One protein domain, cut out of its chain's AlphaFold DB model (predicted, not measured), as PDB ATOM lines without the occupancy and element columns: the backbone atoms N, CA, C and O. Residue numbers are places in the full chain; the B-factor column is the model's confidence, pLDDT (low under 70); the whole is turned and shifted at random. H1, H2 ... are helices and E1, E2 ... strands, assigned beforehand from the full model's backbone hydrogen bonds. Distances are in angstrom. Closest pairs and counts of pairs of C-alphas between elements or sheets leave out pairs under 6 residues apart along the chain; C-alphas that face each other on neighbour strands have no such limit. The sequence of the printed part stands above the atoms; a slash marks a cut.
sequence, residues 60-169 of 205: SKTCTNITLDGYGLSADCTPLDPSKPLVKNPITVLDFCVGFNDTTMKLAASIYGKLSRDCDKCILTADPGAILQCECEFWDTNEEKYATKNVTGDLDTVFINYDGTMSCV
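Overview. This is residues 60 to 169 of the 205 residues of the protein "CVNH domain-containing protein" of Podospora comata (UniProt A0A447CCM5). This is a rod of two lobes set end to end, each a small three-stranded antiparallel sheet with a two-stranded hairpin packed on it. In one lobe the hairpin E4 and E5 and the short helix H1 pack on the sheet E6 - E7 - E8, and the long hairpin of E7 and E8 runs out to make one end of the rod; in the other the hairpin E9 and E10 packs on the sheet E1 - E2 - E3, and the loop of residues 78 to 90 reaches out to the opposite end. The printed part has 110 residues with one named helix and ten named strands, in the order E1 E2 E3 E4 E5 H1 E6 E7 E8 E9 E10, and the class is mostly strand. The C-alphas span 58 by 24 by 19 A, and with a radius of gyration of the C-alphas of 15.1 A the whole is compact.

Arrangement. Start at the sheet of E6, residues 119 to 125, E7, residues 131 to 140, and E8, residues 145 to 154, a meander, each strand the antiparallel neighbour of the one before. Look at N 123 and O 133, 2.8 A apart between E6 and E7, and at N 134 and O 151, 2.9 A apart between E7 and E8. The sheet is twisted, its C-alphas lying up to 4.2 A off its best plane, and E7 bends by 54 degrees at residue 137. H1, residues 115 to 118, is on this sheet and only just at the sheet's level, at a height over the sheet of 3.6 A; its closest C-alphas to E7 are those of Asp 118 and Glu 137, 5.5 A apart. H1 is too short for any O i to N i+4 pair, but its one O i to N i+3 pair is within hydrogen-bond range. Next find the hairpin of E4, residues 98 to 101, and E5, residues 106 to 109, where N 99 and O 108 are 2.9 A apart. The closest C-alphas of E5 and E8 are those of Leu 107 and Gly 153, 4.5 A apart. The second meander is E1, residues 63 to 69, E2, residues 72 to 77, and E3, residues 91 to 93, with N 67 and O 74 at 2.8 A and N 73 and O 92 at 2.8 A. The closest C-alphas of E1 and E6 are those of Leu 68 and Leu 124, 6.2 A apart, while E1 is apart from E7 and E8. In the hairpin of E9, residues 159 to 162, and E10, residues 165 to 168, N 160 and O 167 are 2.9 A apart; the closest C-alphas of E2 and E10 are those of Cys 77 and Thr 165, 6.4 A apart.

Along the chain. Find C-alpha 131 at (-10.828, 32.829, -35.893); from there E7 runs 25.1 A to C-alpha 140. E8 begins at C-alpha 145, at (-1.419, 15.330, -56.150), and runs back 28.0 A. E6 is 16.8 A long. E1 begins at C-alpha 63, at (-9.660, 45.473, -30.219), and is 16.7 A long; E2 is 15.4 A and E3 6.4 A. E4 measures 9.7 A, E5 10.1 A, H1 5.7 A and E9 9.1 A. E10, 9.9 A long, ends at C-alpha 168, at (2.455, 40.401, -35.293).

Size, cuts and confidence. The two C-alphas farthest apart are those of Ser 83 and Glu 143, 57.7 A. The printed part has no cut. The link from E2 to E3, 13 residues, is long, and the other links are tight. The mean pLDDT of the printed part is 89.4, and the model's confidence is under 70 at residue 89, residues 111 to 113 and residue 128.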
ATOM      1  N   SER A  60      -7.984  40.447 -29.748       92.31
ATOM      2  CA  SER A  60      -9.449  40.531 -29.812       92.31
ATOM      3  C   SER A  60     -10.105  41.005 -28.511       92.31
ATOM      4  O   SER A  60     -11.187  41.582 -28.535       92.31
ATOM      5  N   LYS A  61      -9.436  40.847 -27.361       90.25
ATOM      6  CA  LYS A  61      -9.936  41.334 -26.063       90.25
ATOM      7  C   LYS A  61      -9.858  42.848 -25.908       90.25
ATOM      8  O   LYS A  61     -10.541  43.415 -25.060       90.25
ATOM      9  N   THR A  62      -8.980  43.494 -26.667       89.00
ATOM     10  CA  THR A  62      -8.693  44.937 -26.559       89.00
ATOM     11  C   THR A  62      -8.937  45.686 -27.866       89.00
ATOM     12  O   THR A  62      -8.819  46.915 -27.907       89.00
ATOM     13  N   CYS A  63      -9.307  44.954 -28.914       90.38
ATOM     14  CA  CYS A  63      -9.660  45.473 -30.219       90.38
ATOM     15  C   CYS A  63     -11.113  45.131 -30.551       90.38
ATOM     16  O   CYS A  63     -11.638  44.094 -30.162       90.38
ATOM     17  N   THR A  64     -11.775  46.020 -31.278       91.62
ATOM     18  CA  THR A  64     -13.177  45.893 -31.696       91.62
ATOM     19  C   THR A  64     -13.291  46.127 -33.199       91.62
ATOM     20  O   THR A  64     -12.302  46.479 -33.836       91.62
ATOM     21  N   ASN A  65     -14.473  45.910 -33.788       92.12
ATOM     22  CA  ASN A  65     -14.698  46.073 -35.234       92.12
ATOM     23  C   ASN A  65     -13.672  45.307 -36.091       92.12
ATOM     24  O   ASN A  65     -13.164  45.830 -37.078       92.12
ATOM     25  N   ILE A  66     -13.343  44.076 -35.685       93.56
ATOM     26  CA  ILE A  66     -12.358  43.251 -36.383       93.56
ATOM     27  C   ILE A  66     -12.974  42.778 -37.700       93.56
ATOM     28  O   ILE A  66     -13.969  42.052 -37.707       93.56
ATOM     29  N   THR A  67     -12.389  43.196 -38.813       94.69
ATOM     30  CA  THR A  67     -12.868  42.896 -40.162       94.69
ATOM     31  C   THR A  67     -11.733  42.397 -41.043       94.69
ATOM     32  O   THR A  67     -10.557  42.685 -40.815       94.69
ATOM     33  N   LEU A  68     -12.109  41.620 -42.056       94.88
ATOM     34  CA  LEU A  68     -11.210  41.085 -43.066       94.88
ATOM     35  C   LEU A  68     -11.664  41.588 -44.440       94.88
ATOM     36  O   LEU A  68     -12.823  41.396 -44.806       94.88
ATOM     37  N   ASP A  69     -10.751  42.202 -45.186       94.75
ATOM     38  CA  ASP A  69     -10.934  42.579 -46.590       94.75
ATOM     39  C   ASP A  69      -9.804  41.963 -47.426       94.75
ATOM     40  O   ASP A  69      -8.642  42.376 -47.353       94.75
ATOM     41  N   GLY A  70     -10.120  40.888 -48.153       94.19
ATOM     42  CA  GLY A  70      -9.116  40.023 -48.774       94.19
ATOM     43  C   GLY A  70      -8.178  39.416 -47.724       94.19
ATOM     44  O   GLY A  70      -8.612  38.654 -46.866       94.19
ATOM     45  N   TYR A  71      -6.894  39.779 -47.785       94.06
ATOM     46  CA  TYR A  71      -5.882  39.416 -46.781       94.06
ATOM     47  C   TYR A  71      -5.515  40.590 -45.859       94.06
ATOM     48  O   TYR A  71      -4.531  40.512 -45.127       94.06
ATOM     49  N   GLY A  72      -6.254  41.701 -45.903       94.75
ATOM     50  CA  GLY A  72      -6.102  42.820 -44.979       94.75
ATOM     51  C   GLY A  72      -6.977  42.630 -43.744       94.75
ATOM     52  O   GLY A  72      -8.197  42.556 -43.858       94.75
ATOM     53  N   LEU A  73      -6.362  42.574 -42.565       94.69
ATOM     54  CA  LEU A  73      -7.045  42.574 -41.274       94.69
ATOM     55  C   LEU A  73      -7.086  44.000 -40.722       94.69
ATOM     56  O   LEU A  73      -6.039  44.633 -40.588       94.69
ATOM     57  N   SER A  74      -8.264  44.492 -40.358       94.12
ATOM     58  CA  SER A  74      -8.426  45.767 -39.650       94.12
ATOM     59  C   SER A  74      -9.172  45.578 -38.342       94.12
ATOM     60  O   SER A  74     -10.056  44.733 -38.250       94.12
ATOM     61  N   ALA A  75      -8.817  46.368 -37.331       93.06
ATOM     62  CA  ALA A  75      -9.517  46.417 -36.053       93.06
ATOM     63  C   ALA A  75      -9.279  47.765 -35.365       93.06
ATOM     64  O   ALA A  75      -8.230  48.373 -35.543       93.06
ATOM     65  N   ASP A  76     -10.215  48.199 -34.530       91.56
ATOM     66  CA  ASP A  76     -10.081  49.374 -33.674       91.56
ATOM     67  C   ASP A  76      -9.525  48.954 -32.310       91.56
ATOM     68  O   ASP A  76     -10.246  48.364 -31.501       91.56
ATOM     69  N   CYS A  77      -8.256  49.252 -32.045       89.12
ATOM     70  CA  CYS A  77      -7.546  48.776 -30.859       89.12
ATOM     71  C   CYS A  77      -7.375  49.868 -29.803       89.12
ATOM     72  O   CYS A  77      -6.929  50.979 -30.093       89.12
ATOM     73  N   THR A  78      -7.702  49.535 -28.554       89.56
ATOM     74  CA  THR A  78      -7.593  50.460 -27.418       89.56
ATOM     75  C   THR A  78      -6.134  50.562 -26.965       89.56
ATOM     76  O   THR A  78      -5.547  49.525 -26.643       89.56
ATOM     77  N   PRO A  79      -5.525  51.761 -26.929       86.75
ATOM     78  CA  PRO A  79      -4.189  51.948 -26.369       86.75
ATOM     79  C   PRO A  79      -4.132  51.579 -24.886       86.75
ATOM     80  O   PRO A  79      -5.143  51.635 -24.185       86.75
ATOM     81  N   LEU A  80      -2.941  51.235 -24.393       81.94
ATOM     82  CA  LEU A  80      -2.757  50.971 -22.961       81.94
ATOM     83  C   LEU A  80      -2.813  52.274 -22.156       81.94
ATOM     84  O   LEU A  80      -3.297  52.294 -21.026       81.94
ATOM     85  N   ASP A  81      -2.319  53.363 -22.747       82.31
ATOM     86  CA  ASP A  81      -2.402  54.703 -22.182       82.31
ATOM     87  C   ASP A  81      -3.737  55.368 -22.578       82.31
ATOM     88  O   ASP A  81      -3.921  55.714 -23.746       82.31
ATOM     89  N   PRO A  82      -4.663  55.611 -21.629       79.69
ATOM     90  CA  PRO A  82      -5.965  56.206 -21.928       79.69
ATOM     91  C   PRO A  82      -5.873  57.664 -22.405       79.69
ATOM     92  O   PRO A  82      -6.869  58.212 -22.877       79.69
ATOM     93  N   SER A  83      -4.710  58.315 -22.272       85.19
ATOM     94  CA  SER A  83      -4.474  59.649 -22.829       85.19
ATOM     95  C   SER A  83      -4.193  59.628 -24.335       85.19
ATOM     96  O   SER A  83      -4.311  60.667 -24.994       85.19
ATOM     97  N   LYS A  84      -3.855  58.461 -24.902       80.88
ATOM     98  CA  LYS A  84      -3.623  58.305 -26.338       80.88
ATOM     99  C   LYS A  84      -4.945  58.144 -27.086       80.88
ATOM    100  O   LYS A  84      -5.854  57.463 -26.610       80.88
ATOM    101  N   PRO A  85      -5.075  58.757 -28.273       79.25
ATOM    102  CA  PRO A  85      -6.264  58.574 -29.088       79.25
ATOM    103  C   PRO A  85      -6.374  57.115 -29.545       79.25
ATOM    104  O   PRO A  85      -5.373  56.478 -29.866       79.25
ATOM    105  N   LEU A  86      -7.609  56.617 -29.627       77.19
ATOM    106  CA  LEU A  86      -7.908  55.331 -30.252       77.19
ATOM    107  C   LEU A  86      -7.370  55.321 -31.689       77.19
ATOM    108  O   LEU A  86      -7.734  56.188 -32.492       77.19
ATOM    109  N   VAL A  87      -6.543  54.333 -32.022       75.31
ATOM    110  CA  VAL A  87      -6.079  54.132 -33.396       75.31
ATOM    111  C   VAL A  87      -7.165  53.353 -34.127       75.31
ATOM    112  O   VAL A  87      -7.436  52.194 -33.813       75.31
ATOM    113  N   LYS A  88      -7.834  54.019 -35.071       75.69
ATOM    114  CA  LYS A  88      -8.942  53.420 -35.818       75.69
ATOM    115  C   LYS A  88      -8.460  52.769 -37.105       75.69
ATOM    116  O   LYS A  88      -7.776  53.418 -37.895       75.69
ATOM    117  N   ASN A  89      -8.883  51.530 -37.322       67.81
ATOM    118  CA  ASN A  89      -8.695  50.752 -38.548       67.81
ATOM    119  C   ASN A  89      -7.263  50.686 -39.140       67.81
ATOM    120  O   ASN A  89      -7.121  50.826 -40.359       67.81
ATOM    121  N   PRO A  90      -6.181  50.460 -38.368       77.88
ATOM    122  CA  PRO A  90      -4.912  50.063 -38.969       77.88
ATOM    123  C   PRO A  90      -5.097  48.749 -39.743       77.88
ATOM    124  O   PRO A  90      -5.500  47.736 -39.173       77.88
ATOM    125  N   ILE A  91      -4.807  48.768 -41.048       86.88
ATOM    126  CA  ILE A  91      -4.823  47.565 -41.887       86.88
ATOM    127  C   ILE A  91      -3.479  46.862 -41.734       86.88
ATOM    128  O   ILE A  91      -2.433  47.420 -42.063       86.88
ATOM    129  N   THR A  92      -3.516  45.617 -41.273       87.25
ATOM    130  CA  THR A  92      -2.366  44.716 -41.270       87.25
ATOM    131  C   THR A  92      -2.568  43.643 -42.324       87.25
ATOM    132  O   THR A  92      -3.580  42.948 -42.329       87.25
ATOM    133  N   VAL A  93      -1.611  43.498 -43.235       90.94
ATOM    134  CA  VAL A  93      -1.683  42.462 -44.269       90.94
ATOM    135  C   VAL A  93      -1.273  41.128 -43.648       90.94
ATOM    136  O   VAL A  93      -0.138  40.975 -43.195       90.94
ATOM    137  N   LEU A  94      -2.202  40.168 -43.637       93.00
ATOM    138  CA  LEU A  94      -2.033  38.846 -43.037       93.00
ATOM    139  C   LEU A  94      -0.843  38.090 -43.619       93.00
ATOM    140  O   LEU A  94      -0.205  37.344 -42.883       93.00
ATOM    141  N   ASP A  95      -0.496  38.321 -44.886       92.06
ATOM    142  CA  ASP A  95       0.681  37.708 -45.499       92.06
ATOM    143  C   ASP A  95       1.954  38.002 -44.719       92.06
ATOM    144  O   ASP A  95       2.815  37.153 -44.654       92.06
ATOM    145  N   PHE A  96       2.115  39.124 -44.027       89.88
ATOM    146  CA  PHE A  96       3.369  39.315 -43.288       89.88
ATOM    147  C   PHE A  96       3.482  38.454 -42.025       89.88
ATOM    148  O   PHE A  96       4.582  38.325 -41.486       89.88
ATOM    149  N   CYS A  97       2.373  37.874 -41.562       90.50
ATOM    150  CA  CYS A  97       2.240  37.406 -40.184       90.50
ATOM    151  C   CYS A  97       1.640  36.011 -40.054       90.50
ATOM    152  O   CYS A  97       1.943  35.309 -39.095       90.50
ATOM    153  N   VAL A  98       0.812  35.595 -41.008       93.12
ATOM    154  CA  VAL A  98       0.138  34.301 -41.031       93.12
ATOM    155  C   VAL A  98       0.715  33.462 -42.164       93.12
ATOM    156  O   VAL A  98       0.849  33.910 -43.302       93.12
ATOM    157  N   GLY A  99       1.043  32.213 -41.858       93.06
ATOM    158  CA  GLY A  99       1.394  31.200 -42.847       93.06
ATOM    159  C   GLY A  99       0.556  29.943 -42.667       93.06
ATOM    160  O   GLY A  99       0.034  29.673 -41.582       93.06
ATOM    161  N   PHE A 100       0.455  29.163 -43.736       92.62
ATOM    162  CA  PHE A 100      -0.102  27.821 -43.689       92.62
ATOM    163  C   PHE A 100       1.010  26.797 -43.437       92.62
ATOM    164  O   PHE A 100       2.052  26.818 -44.088       92.62
ATOM    165  N   ASN A 101       0.798  25.917 -42.458       89.38
ATOM    166  CA  ASN A 101       1.707  24.827 -42.129       89.38
ATOM    167  C   ASN A 101       1.115  23.502 -42.637       89.38
ATOM    168  O   ASN A 101       0.168  22.975 -42.047       89.38
ATOM    169  N   ASP A 102       1.696  22.968 -43.712       87.19
ATOM    170  CA  ASP A 102       1.293  21.730 -44.400       87.19
ATOM    171  C   ASP A 102       1.434  20.460 -43.542       87.19
ATOM    172  O   ASP A 102       0.737  19.471 -43.747       87.19
ATOM    173  N   THR A 103       2.297  20.489 -42.530       86.94
ATOM    174  CA  THR A 103       2.538  19.356 -41.631       86.94
ATOM    175  C   THR A 103       1.445  19.247 -40.568       86.94
ATOM    176  O   THR A 103       0.976  18.158 -40.241       86.94
ATOM    177  N   THR A 104       1.027  20.382 -40.003       89.12
ATOM    178  CA  THR A 104       0.001  20.442 -38.946       89.12
ATOM    179  C   THR A 104      -1.399  20.711 -39.486       89.12
ATOM    180  O   THR A 104      -2.376  20.538 -38.758       89.12
ATOM    181  N   MET A 105      -1.502  21.107 -40.758       91.25
ATOM    182  CA  MET A 105      -2.729  21.522 -41.431       91.25
ATOM    183  C   MET A 105      -3.448  22.667 -40.701       91.25
ATOM    184  O   MET A 105      -4.666  22.622 -40.510       91.25
ATOM    185  N   LYS A 106      -2.688  23.676 -40.257       92.38
ATOM    186  CA  LYS A 106      -3.187  24.841 -39.505       92.38
ATOM    187  C   LYS A 106      -2.595  26.149 -40.020       92.38
ATOM    188  O   LYS A 106      -1.499  26.161 -40.581       92.38
ATOM    189  N   LEU A 107      -3.314  27.243 -39.776       92.94
ATOM    190  CA  LEU A 107      -2.784  28.598 -39.924       92.94
ATOM    191  C   LEU A 107      -2.100  29.010 -38.614       92.94
ATOM    192  O   LEU A 107      -2.649  28.776 -37.536       92.94
ATOM    193  N   ALA A 108      -0.909  29.598 -38.701       89.62
ATOM    194  CA  ALA A 108      -0.114  29.990 -37.537       89.62
ATOM    195  C   ALA A 108       0.740  31.233 -37.821       89.62
ATOM    196  O   ALA A 108       0.889  31.647 -38.974       89.62
ATOM    197  N   ALA A 109       1.323  31.804 -36.761       87.81
ATOM    198  CA  ALA A 109       2.291  32.888 -36.877       87.81
ATOM    199  C   ALA A 109       3.507  32.439 -37.706       87.81
ATOM    200  O   ALA A 109       4.038  31.346 -37.501       87.81
ATOM    201  N   SER A 110       3.950  33.277 -38.644       78.75
ATOM    202  CA  SER A 110       5.082  32.987 -39.524       78.75
ATOM    203  C   SER A 110       5.848  34.259 -39.870       78.75
ATOM    204  O   SER A 110       5.254  35.252 -40.292       78.75
ATOM    205  N   ILE A 111       7.177  34.223 -39.731       59.28
ATOM    206  CA  ILE A 111       8.049  35.297 -40.218       59.28
ATOM    207  C   ILE A 111       8.056  35.211 -41.749       59.28
ATOM    208  O   ILE A 111       8.507  34.213 -42.309       59.28
ATOM    209  N   TYR A 112       7.569  36.262 -42.417       64.00
ATOM    210  CA  TYR A 112       7.340  36.296 -43.871       64.00
ATOM    211  C   TYR A 112       6.234  35.344 -44.334       64.00
ATOM    212  O   TYR A 112       6.443  34.564 -45.269       64.00
ATOM    213  N   GLY A 113       5.081  35.382 -43.666       67.12
ATOM    214  CA  GLY A 113       3.913  34.608 -44.078       67.12
ATOM    215  C   GLY A 113       3.623  34.680 -45.595       67.12
ATOM    216  O   GLY A 113       4.036  35.576 -46.337       67.12
ATOM    217  N   LYS A 114       2.971  33.640 -46.101       85.75
ATOM    218  CA  LYS A 114       2.632  33.486 -47.524       85.75
ATOM    219  C   LYS A 114       1.212  32.962 -47.641       85.75
ATOM    220  O   LYS A 114       0.948  32.070 -48.438       85.75
ATOM    221  N   LEU A 115       0.327  33.473 -46.782       93.19
ATOM    222  CA  LEU A 115      -1.044  32.998 -46.685       93.19
ATOM    223  C   LEU A 115      -1.725  33.043 -48.055       93.19
ATOM    224  O   LEU A 115      -2.212  32.018 -48.506       93.19
ATOM    225  N   SER A 116      -1.654  34.175 -48.755       95.12
ATOM    226  CA  SER A 116      -2.227  34.344 -50.095       95.12
ATOM    227  C   SER A 116      -1.599  33.475 -51.182       95.12
ATOM    228  O   SER A 116      -2.168  33.338 -52.260       95.12
ATOM    229  N   ARG A 117      -0.422  32.887 -50.933       93.94
ATOM    230  CA  ARG A 117       0.228  31.993 -51.897       93.94
ATOM    231  C   ARG A 117      -0.389  30.602 -51.879       93.94
ATOM    232  O   ARG A 117      -0.475  29.971 -52.924       93.94
ATOM    233  N   ASP A 118      -0.727  30.126 -50.685       94.19
ATOM    234  CA  ASP A 118      -1.122  28.738 -50.461       94.19
ATOM    235  C   ASP A 118      -2.606  28.621 -50.056       94.19
ATOM    236  O   ASP A 118      -3.124  27.511 -49.968       94.19
ATOM    237  N   CYS A 119      -3.301  29.736 -49.797       96.75
ATOM    238  CA  CYS A 119      -4.672  29.755 -49.292       96.75
ATOM    239  C   CYS A 119      -5.549  30.819 -49.942       96.75
ATOM    240  O   CYS A 119      -5.141  31.967 -50.087       96.75
ATOM    241  N   ASP A 120      -6.809  30.459 -50.170       96.50
ATOM    242  CA  ASP A 120      -7.870  31.284 -50.737       96.50
ATOM    243  C   ASP A 120      -9.135  31.269 -49.863       96.50
ATOM    244  O   ASP A 120      -9.242  30.554 -48.862       96.50
ATOM    245  N   LYS A 121     -10.126  32.085 -50.256       96.12
ATOM    246  CA  LYS A 121     -11.481  32.136 -49.666       96.12
ATOM    247  C   LYS A 121     -11.481  32.252 -48.137       96.12
ATOM    248  O   LYS A 121     -12.253  31.583 -47.448       96.12
ATOM    249  N   CYS A 122     -10.615  33.111 -47.615       97.00
ATOM    250  CA  CYS A 122     -10.526  33.353 -46.186       97.00
ATOM    251  C   CYS A 122     -11.776  34.067 -45.645       97.00
ATOM    252  O   CYS A 122     -12.260  35.038 -46.227       97.00
ATOM    253  N   ILE A 123     -12.280  33.597 -44.507       96.50
ATOM    254  CA  ILE A 123     -13.416  34.152 -43.773       96.50
ATOM    255  C   ILE A 123     -12.987  34.347 -42.320       96.50
ATOM    256  O   ILE A 123     -12.385  33.461 -41.710       96.50
ATOM    257  N   LEU A 124     -13.318  35.509 -41.761       96.25
ATOM    258  CA  LEU A 124     -13.090  35.826 -40.358       96.25
ATOM    259  C   LEU A 124     -14.381  35.632 -39.556       96.25
ATOM    260  O   LEU A 124     -15.426  36.181 -39.900       96.25
ATOM    261  N   THR A 125     -14.282  34.904 -38.449       94.69
ATOM    262  CA  THR A 125     -15.279  34.903 -37.374       94.69
ATOM    263  C   THR A 125     -14.678  35.677 -36.209       94.69
ATOM    264  O   THR A 125     -13.614  35.291 -35.748       94.69
ATOM    265  N   ALA A 126     -15.297  36.778 -35.775       81.12
ATOM    266  CA  ALA A 126     -14.699  37.710 -34.809       81.12
ATOM    267  C   ALA A 126     -15.206  37.567 -33.356       81.12
ATOM    268  O   ALA A 126     -14.684  38.240 -32.473       81.12
ATOM    269  N   ASP A 127     -16.209  36.722 -33.088       75.56
ATOM    270  CA  ASP A 127     -16.852  36.587 -31.769       75.56
ATOM    271  C   ASP A 127     -17.041  35.095 -31.422       75.56
ATOM    272  O   ASP A 127     -17.610  34.365 -32.244       75.56
ATOM    273  N   PRO A 128     -16.558  34.588 -30.265       67.12
ATOM    274  CA  PRO A 128     -15.861  35.276 -29.161       67.12
ATOM    275  C   PRO A 128     -14.335  35.384 -29.313       67.12
ATOM    276  O   PRO A 128     -13.641  35.694 -28.348       67.12
ATOM    277  N   GLY A 129     -13.798  35.097 -30.494       76.88
ATOM    278  CA  GLY A 129     -12.372  35.188 -30.795       76.88
ATOM    279  C   GLY A 129     -12.173  35.409 -32.284       76.88
ATOM    280  O   GLY A 129     -13.081  35.139 -33.069       76.88
ATOM    281  N   ALA A 130     -11.005  35.911 -32.675       91.69
ATOM    282  CA  ALA A 130     -10.694  36.218 -34.066       91.69
ATOM    283  C   ALA A 130     -10.211  34.956 -34.807       91.69
ATOM    284  O   ALA A 130      -9.019  34.764 -35.036       91.69
ATOM    285  N   ILE A 131     -11.137  34.071 -35.176       95.19
ATOM    286  CA  ILE A 131     -10.828  32.829 -35.893       95.19
ATOM    287  C   ILE A 131     -10.837  33.075 -37.399       95.19
ATOM    288  O   ILE A 131     -11.866  33.420 -37.985       95.19
ATOM    289  N   LEU A 132      -9.694  32.836 -38.036       96.12
ATOM    290  CA  LEU A 132      -9.544  32.859 -39.483       96.12
ATOM    291  C   LEU A 132      -9.721  31.447 -40.036       96.12
ATOM    292  O   LEU A 132      -9.047  30.514 -39.601       96.12
ATOM    293  N   GLN A 133     -10.603  31.292 -41.015       96.88
ATOM    294  CA  GLN A 133     -10.783  30.054 -41.760       96.88
ATOM    295  C   GLN A 133     -10.461  30.304 -43.228       96.88
ATOM    296  O   GLN A 133     -11.038  31.209 -43.814       96.88
ATOM    297  N   CYS A 134      -9.587  29.501 -43.826       97.50
ATOM    298  CA  CYS A 134      -9.239  29.595 -45.245       97.50
ATOM    299  C   CYS A 134      -9.275  28.214 -45.902       97.50
ATOM    300  O   CYS A 134      -9.197  27.185 -45.229       97.50
ATOM    301  N   GLU A 135      -9.367  28.199 -47.223       97.69
ATOM    302  CA  GLU A 135      -9.223  27.012 -48.055       97.69
ATOM    303  C   GLU A 135      -7.786  26.983 -48.597       97.69
ATOM    304  O   GLU A 135      -7.419  27.848 -49.382       97.69
ATOM    305  N   CYS A 136      -6.954  26.035 -48.152       96.81
ATOM    306  CA  CYS A 136      -5.532  25.986 -48.510       96.81
ATOM    307  C   CYS A 136      -5.178  24.773 -49.363       96.81
ATOM    308  O   CYS A 136      -5.654  23.662 -49.109       96.81
ATOM    309  N   GLU A 137      -4.309  24.993 -50.341       95.88
ATOM    310  CA  GLU A 137      -3.743  23.969 -51.205       95.88
ATOM    311  C   GLU A 137      -2.451  23.404 -50.609       95.88
ATOM    312  O   GLU A 137      -1.608  24.116 -50.065       95.88
ATOM    313  N   PHE A 138      -2.280  22.091 -50.715       94.31
ATOM    314  CA  PHE A 138      -1.083  21.386 -50.274       94.31
ATOM    315  C   PHE A 138      -0.821  20.183 -51.173       94.31
ATOM    316  O   PHE A 138      -1.719  19.680 -51.847       94.31
ATOM    317  N   TRP A 139       0.423  19.712 -51.188       94.12
ATOM    318  CA  TRP A 139       0.773  18.476 -51.876       94.12
ATOM    319  C   TRP A 139       0.488  17.278 -50.967       94.12
ATOM    320  O   TRP A 139       1.158  17.098 -49.949       94.12
ATOM    321  N   ASP A 140      -0.492  16.449 -51.323       93.50
ATOM    322  CA  ASP A 140      -0.762  15.206 -50.605       93.50
ATOM    323  C   ASP A 140       0.205  14.121 -51.083       93.50
ATOM    324  O   ASP A 140       0.100  13.603 -52.197       93.50
ATOM    325  N   THR A 141       1.158  13.755 -50.228       91.56
ATOM    326  CA  THR A 141       2.164  12.733 -50.542       91.56
ATOM    327  C   THR A 141       1.577  11.332 -50.696       91.56
ATOM    328  O   THR A 141       2.228  10.486 -51.297       91.56
ATOM    329  N   ASN A 142       0.389  11.056 -50.148       92.12
ATOM    330  CA  ASN A 142      -0.244   9.740 -50.270       92.12
ATOM    331  C   ASN A 142      -0.960   9.583 -51.611       92.12
ATOM    332  O   ASN A 142      -0.982   8.493 -52.176       92.12
ATOM    333  N   GLU A 143      -1.562  10.668 -52.103       94.25
ATOM    334  CA  GLU A 143      -2.314  10.682 -53.360       94.25
ATOM    335  C   GLU A 143      -1.492  11.209 -54.550       94.25
ATOM    336  O   GLU A 143      -1.989  11.212 -55.675       94.25
ATOM    337  N   GLU A 144      -0.251  11.646 -54.300       95.19
ATOM    338  CA  GLU A 144       0.683  12.237 -55.271       95.19
ATOM    339  C   GLU A 144       0.045  13.344 -56.127       95.19
ATOM    340  O   GLU A 144       0.231  13.419 -57.345       95.19
ATOM    341  N   LYS A 145      -0.738  14.216 -55.485       95.12
ATOM    342  CA  LYS A 145      -1.419  15.330 -56.150       95.12
ATOM    343  C   LYS A 145      -1.627  16.513 -55.212       95.12
ATOM    344  O   LYS A 145      -1.573  16.376 -53.990       95.12
ATOM    345  N   TYR A 146      -1.945  17.667 -55.793       93.69
ATOM    346  CA  TYR A 146      -2.454  18.799 -55.027       93.69
ATOM    347  C   TYR A 146      -3.862  18.502 -54.507       93.69
ATOM    348  O   TYR A 146      -4.733  18.032 -55.245       93.69
ATOM    349  N   ALA A 147      -4.061  18.776 -53.225       94.88
ATOM    350  CA  ALA A 147      -5.328  18.678 -52.529       94.88
ATOM    351  C   ALA A 147      -5.626  20.004 -51.833       94.88
ATOM    352  O   ALA A 147      -4.722  20.778 -51.515       94.88
ATOM    353  N   THR A 148      -6.904  20.240 -51.567       96.31
ATOM    354  CA  THR A 148      -7.370  21.468 -50.936       96.31
ATOM    355  C   THR A 148      -8.097  21.134 -49.643       96.31
ATOM    356  O   THR A 148      -8.861  20.165 -49.580       96.31
ATOM    357  N   LYS A 149      -7.860  21.911 -48.585       95.94
ATOM    358  CA  LYS A 149      -8.478  21.684 -47.278       95.94
ATOM    359  C   LYS A 149      -8.850  22.989 -46.594       95.94
ATOM    360  O   LYS A 149      -8.072  23.934 -46.563       95.94
ATOM    361  N   ASN A 150     -10.015  22.984 -45.952       96.88
ATOM    362  CA  ASN A 150     -10.392  24.042 -45.026       96.88
ATOM    363  C   ASN A 150      -9.565  23.933 -43.747       96.88
ATOM    364  O   ASN A 150      -9.621  22.921 -43.042       96.88
ATOM    365  N   VAL A 151      -8.822  24.988 -43.448       96.31
ATOM    366  CA  VAL A 151      -7.981  25.101 -42.260       96.31
ATOM    367  C   VAL A 151      -8.392  26.321 -41.458       96.31
ATOM    368  O   VAL A 151      -8.902  27.302 -41.998       96.31
ATOM    369  N   THR A 152      -8.178  26.244 -40.152       95.25
ATOM    370  CA  THR A 152      -8.478  27.331 -39.227       95.25
ATOM    371  C   THR A 152      -7.223  27.749 -38.472       95.25
ATOM    372  O   THR A 152      -6.300  26.951 -38.270       95.25
ATOM    373  N   GLY A 153      -7.189  29.010 -38.056       93.19
ATOM    374  CA  GLY A 153      -6.196  29.554 -37.143       93.19
ATOM    375  C   GLY A 153      -6.817  30.584 -36.224       93.19
ATOM    376  O   GLY A 153      -7.749  31.294 -36.600       93.19
ATOM    377  N   ASP A 154      -6.288  30.647 -35.012       93.19
ATOM    378  CA  ASP A 154      -6.683  31.637 -34.026       93.19
ATOM    379  C   ASP A 154      -5.759  32.856 -34.125       93.19
ATOM    380  O   ASP A 154      -4.572  32.774 -33.792       93.19
ATOM    381  N   LEU A 155      -6.289  33.983 -34.607       93.38
ATOM    382  CA  LEU A 155      -5.518  35.214 -34.778       93.38
ATOM    383  C   LEU A 155      -5.105  35.830 -33.438       93.38
ATOM    384  O   LEU A 155      -4.147  36.597 -33.415       93.38
ATOM    385  N   ASP A 156      -5.733  35.447 -32.323       91.88
ATOM    386  CA  ASP A 156      -5.304  35.864 -30.984       91.88
ATOM    387  C   ASP A 156      -3.938  35.298 -30.585       91.88
ATOM    388  O   ASP A 156      -3.257  35.855 -29.719       91.88
ATOM    389  N   THR A 157      -3.499  34.233 -31.257       89.81
ATOM    390  CA  THR A 157      -2.145  33.683 -31.110       89.81
ATOM    391  C   THR A 157      -1.119  34.378 -32.005       89.81
ATOM    392  O   THR A 157       0.076  34.305 -31.728       89.81
ATOM    393  N   VAL A 158      -1.574  35.063 -33.062       90.50
ATOM    394  CA  VAL A 158      -0.722  35.667 -34.100       90.50
ATOM    395  C   VAL A 158      -0.557  37.168 -33.910       90.50
ATOM    396  O   VAL A 158       0.498  37.708 -34.233       90.50
ATOM    397  N   PHE A 159      -1.576  37.846 -33.395       90.94
ATOM    398  CA  PHE A 159      -1.583  39.292 -33.230       90.94
ATOM    399  C   PHE A 159      -1.656  39.690 -31.764       90.94
ATOM    400  O   PHE A 159      -2.347  39.077 -30.948       90.94
ATOM    401  N   ILE A 160      -0.963  40.782 -31.461       90.38
ATOM    402  CA  ILE A 160      -1.053  41.509 -30.200       90.38
ATOM    403  C   ILE A 160      -1.516  42.933 -30.474       90.38
ATOM    404  O   ILE A 160      -1.245  43.503 -31.534       90.38
ATOM    405  N   ASN A 161      -2.171  43.530 -29.489       88.94
ATOM    406  CA  ASN A 161      -2.392  44.968 -29.464       88.94
ATOM    407  C   ASN A 161      -1.208  45.641 -28.758       88.94
ATOM    408  O   ASN A 161      -1.095  45.603 -27.533       88.94
ATOM    409  N   TYR A 162      -0.312  46.244 -29.535       86.88
ATOM    410  CA  TYR A 162       0.801  47.032 -29.030       86.88
ATOM    411  C   TYR A 162       0.400  48.507 -28.965       86.88
ATOM    412  O   TYR A 162       0.543  49.257 -29.932       86.88
ATOM    413  N   ASP A 163      -0.139  48.904 -27.811       85.50
ATOM    414  CA  ASP A 163      -0.499  50.290 -27.497       85.50
ATOM    415  C   ASP A 163      -1.411  50.955 -28.549       85.50
ATOM    416  O   ASP A 163      -1.184  52.072 -29.014       85.50
ATOM    417  N   GLY A 164      -2.456  50.231 -28.950       87.50
ATOM    418  CA  GLY A 164      -3.435  50.658 -29.946       87.50
ATOM    419  C   GLY A 164      -3.074  50.249 -31.372       87.50
ATOM    420  O   GLY A 164      -3.888  50.408 -32.272       87.50
ATOM    421  N   THR A 165      -1.885  49.694 -31.611       87.50
ATOM    422  CA  THR A 165      -1.472  49.218 -32.938       87.50
ATOM    423  C   THR A 165      -1.440  47.695 -32.968       87.50
ATOM    424  O   THR A 165      -0.778  47.074 -32.141       87.50
ATOM    425  N   MET A 166      -2.114  47.073 -33.939       88.69
ATOM    426  CA  MET A 166      -1.964  45.632 -34.162       88.69
ATOM    427  C   MET A 166      -0.542  45.325 -34.625       88.69
ATOM    428  O   MET A 166      -0.045  45.920 -35.580       88.69
ATOM    429  N   SER A 167       0.107  44.382 -33.953       88.31
ATOM    430  CA  SER A 167       1.437  43.905 -34.313       88.31
ATOM    431  C   SER A 167       1.450  42.391 -34.325       88.31
ATOM    432  O   SER A 167       0.739  41.733 -33.568       88.31
ATOM    433  N   CYS A 168       2.296  41.836 -35.177       87.12
ATOM    434  CA  CYS A 168       2.455  40.401 -35.293       87.12
ATOM    435  C   CYS A 168       3.353  39.901 -34.171       87.12
ATOM    436  O   CYS A 168       4.376  40.514 -33.853       87.12
ATOM    437  N   VAL A 169       2.970  38.781 -33.576       84.44
ATOM    438  CA  VAL A 169       3.855  37.989 -32.741       84.44
ATOM    439  C   VAL A 169       4.913  37.438 -33.687       84.44
ATOM    440  O   VAL A 169       4.635  36.561 -34.506       84.44
TER     441      VAL A 169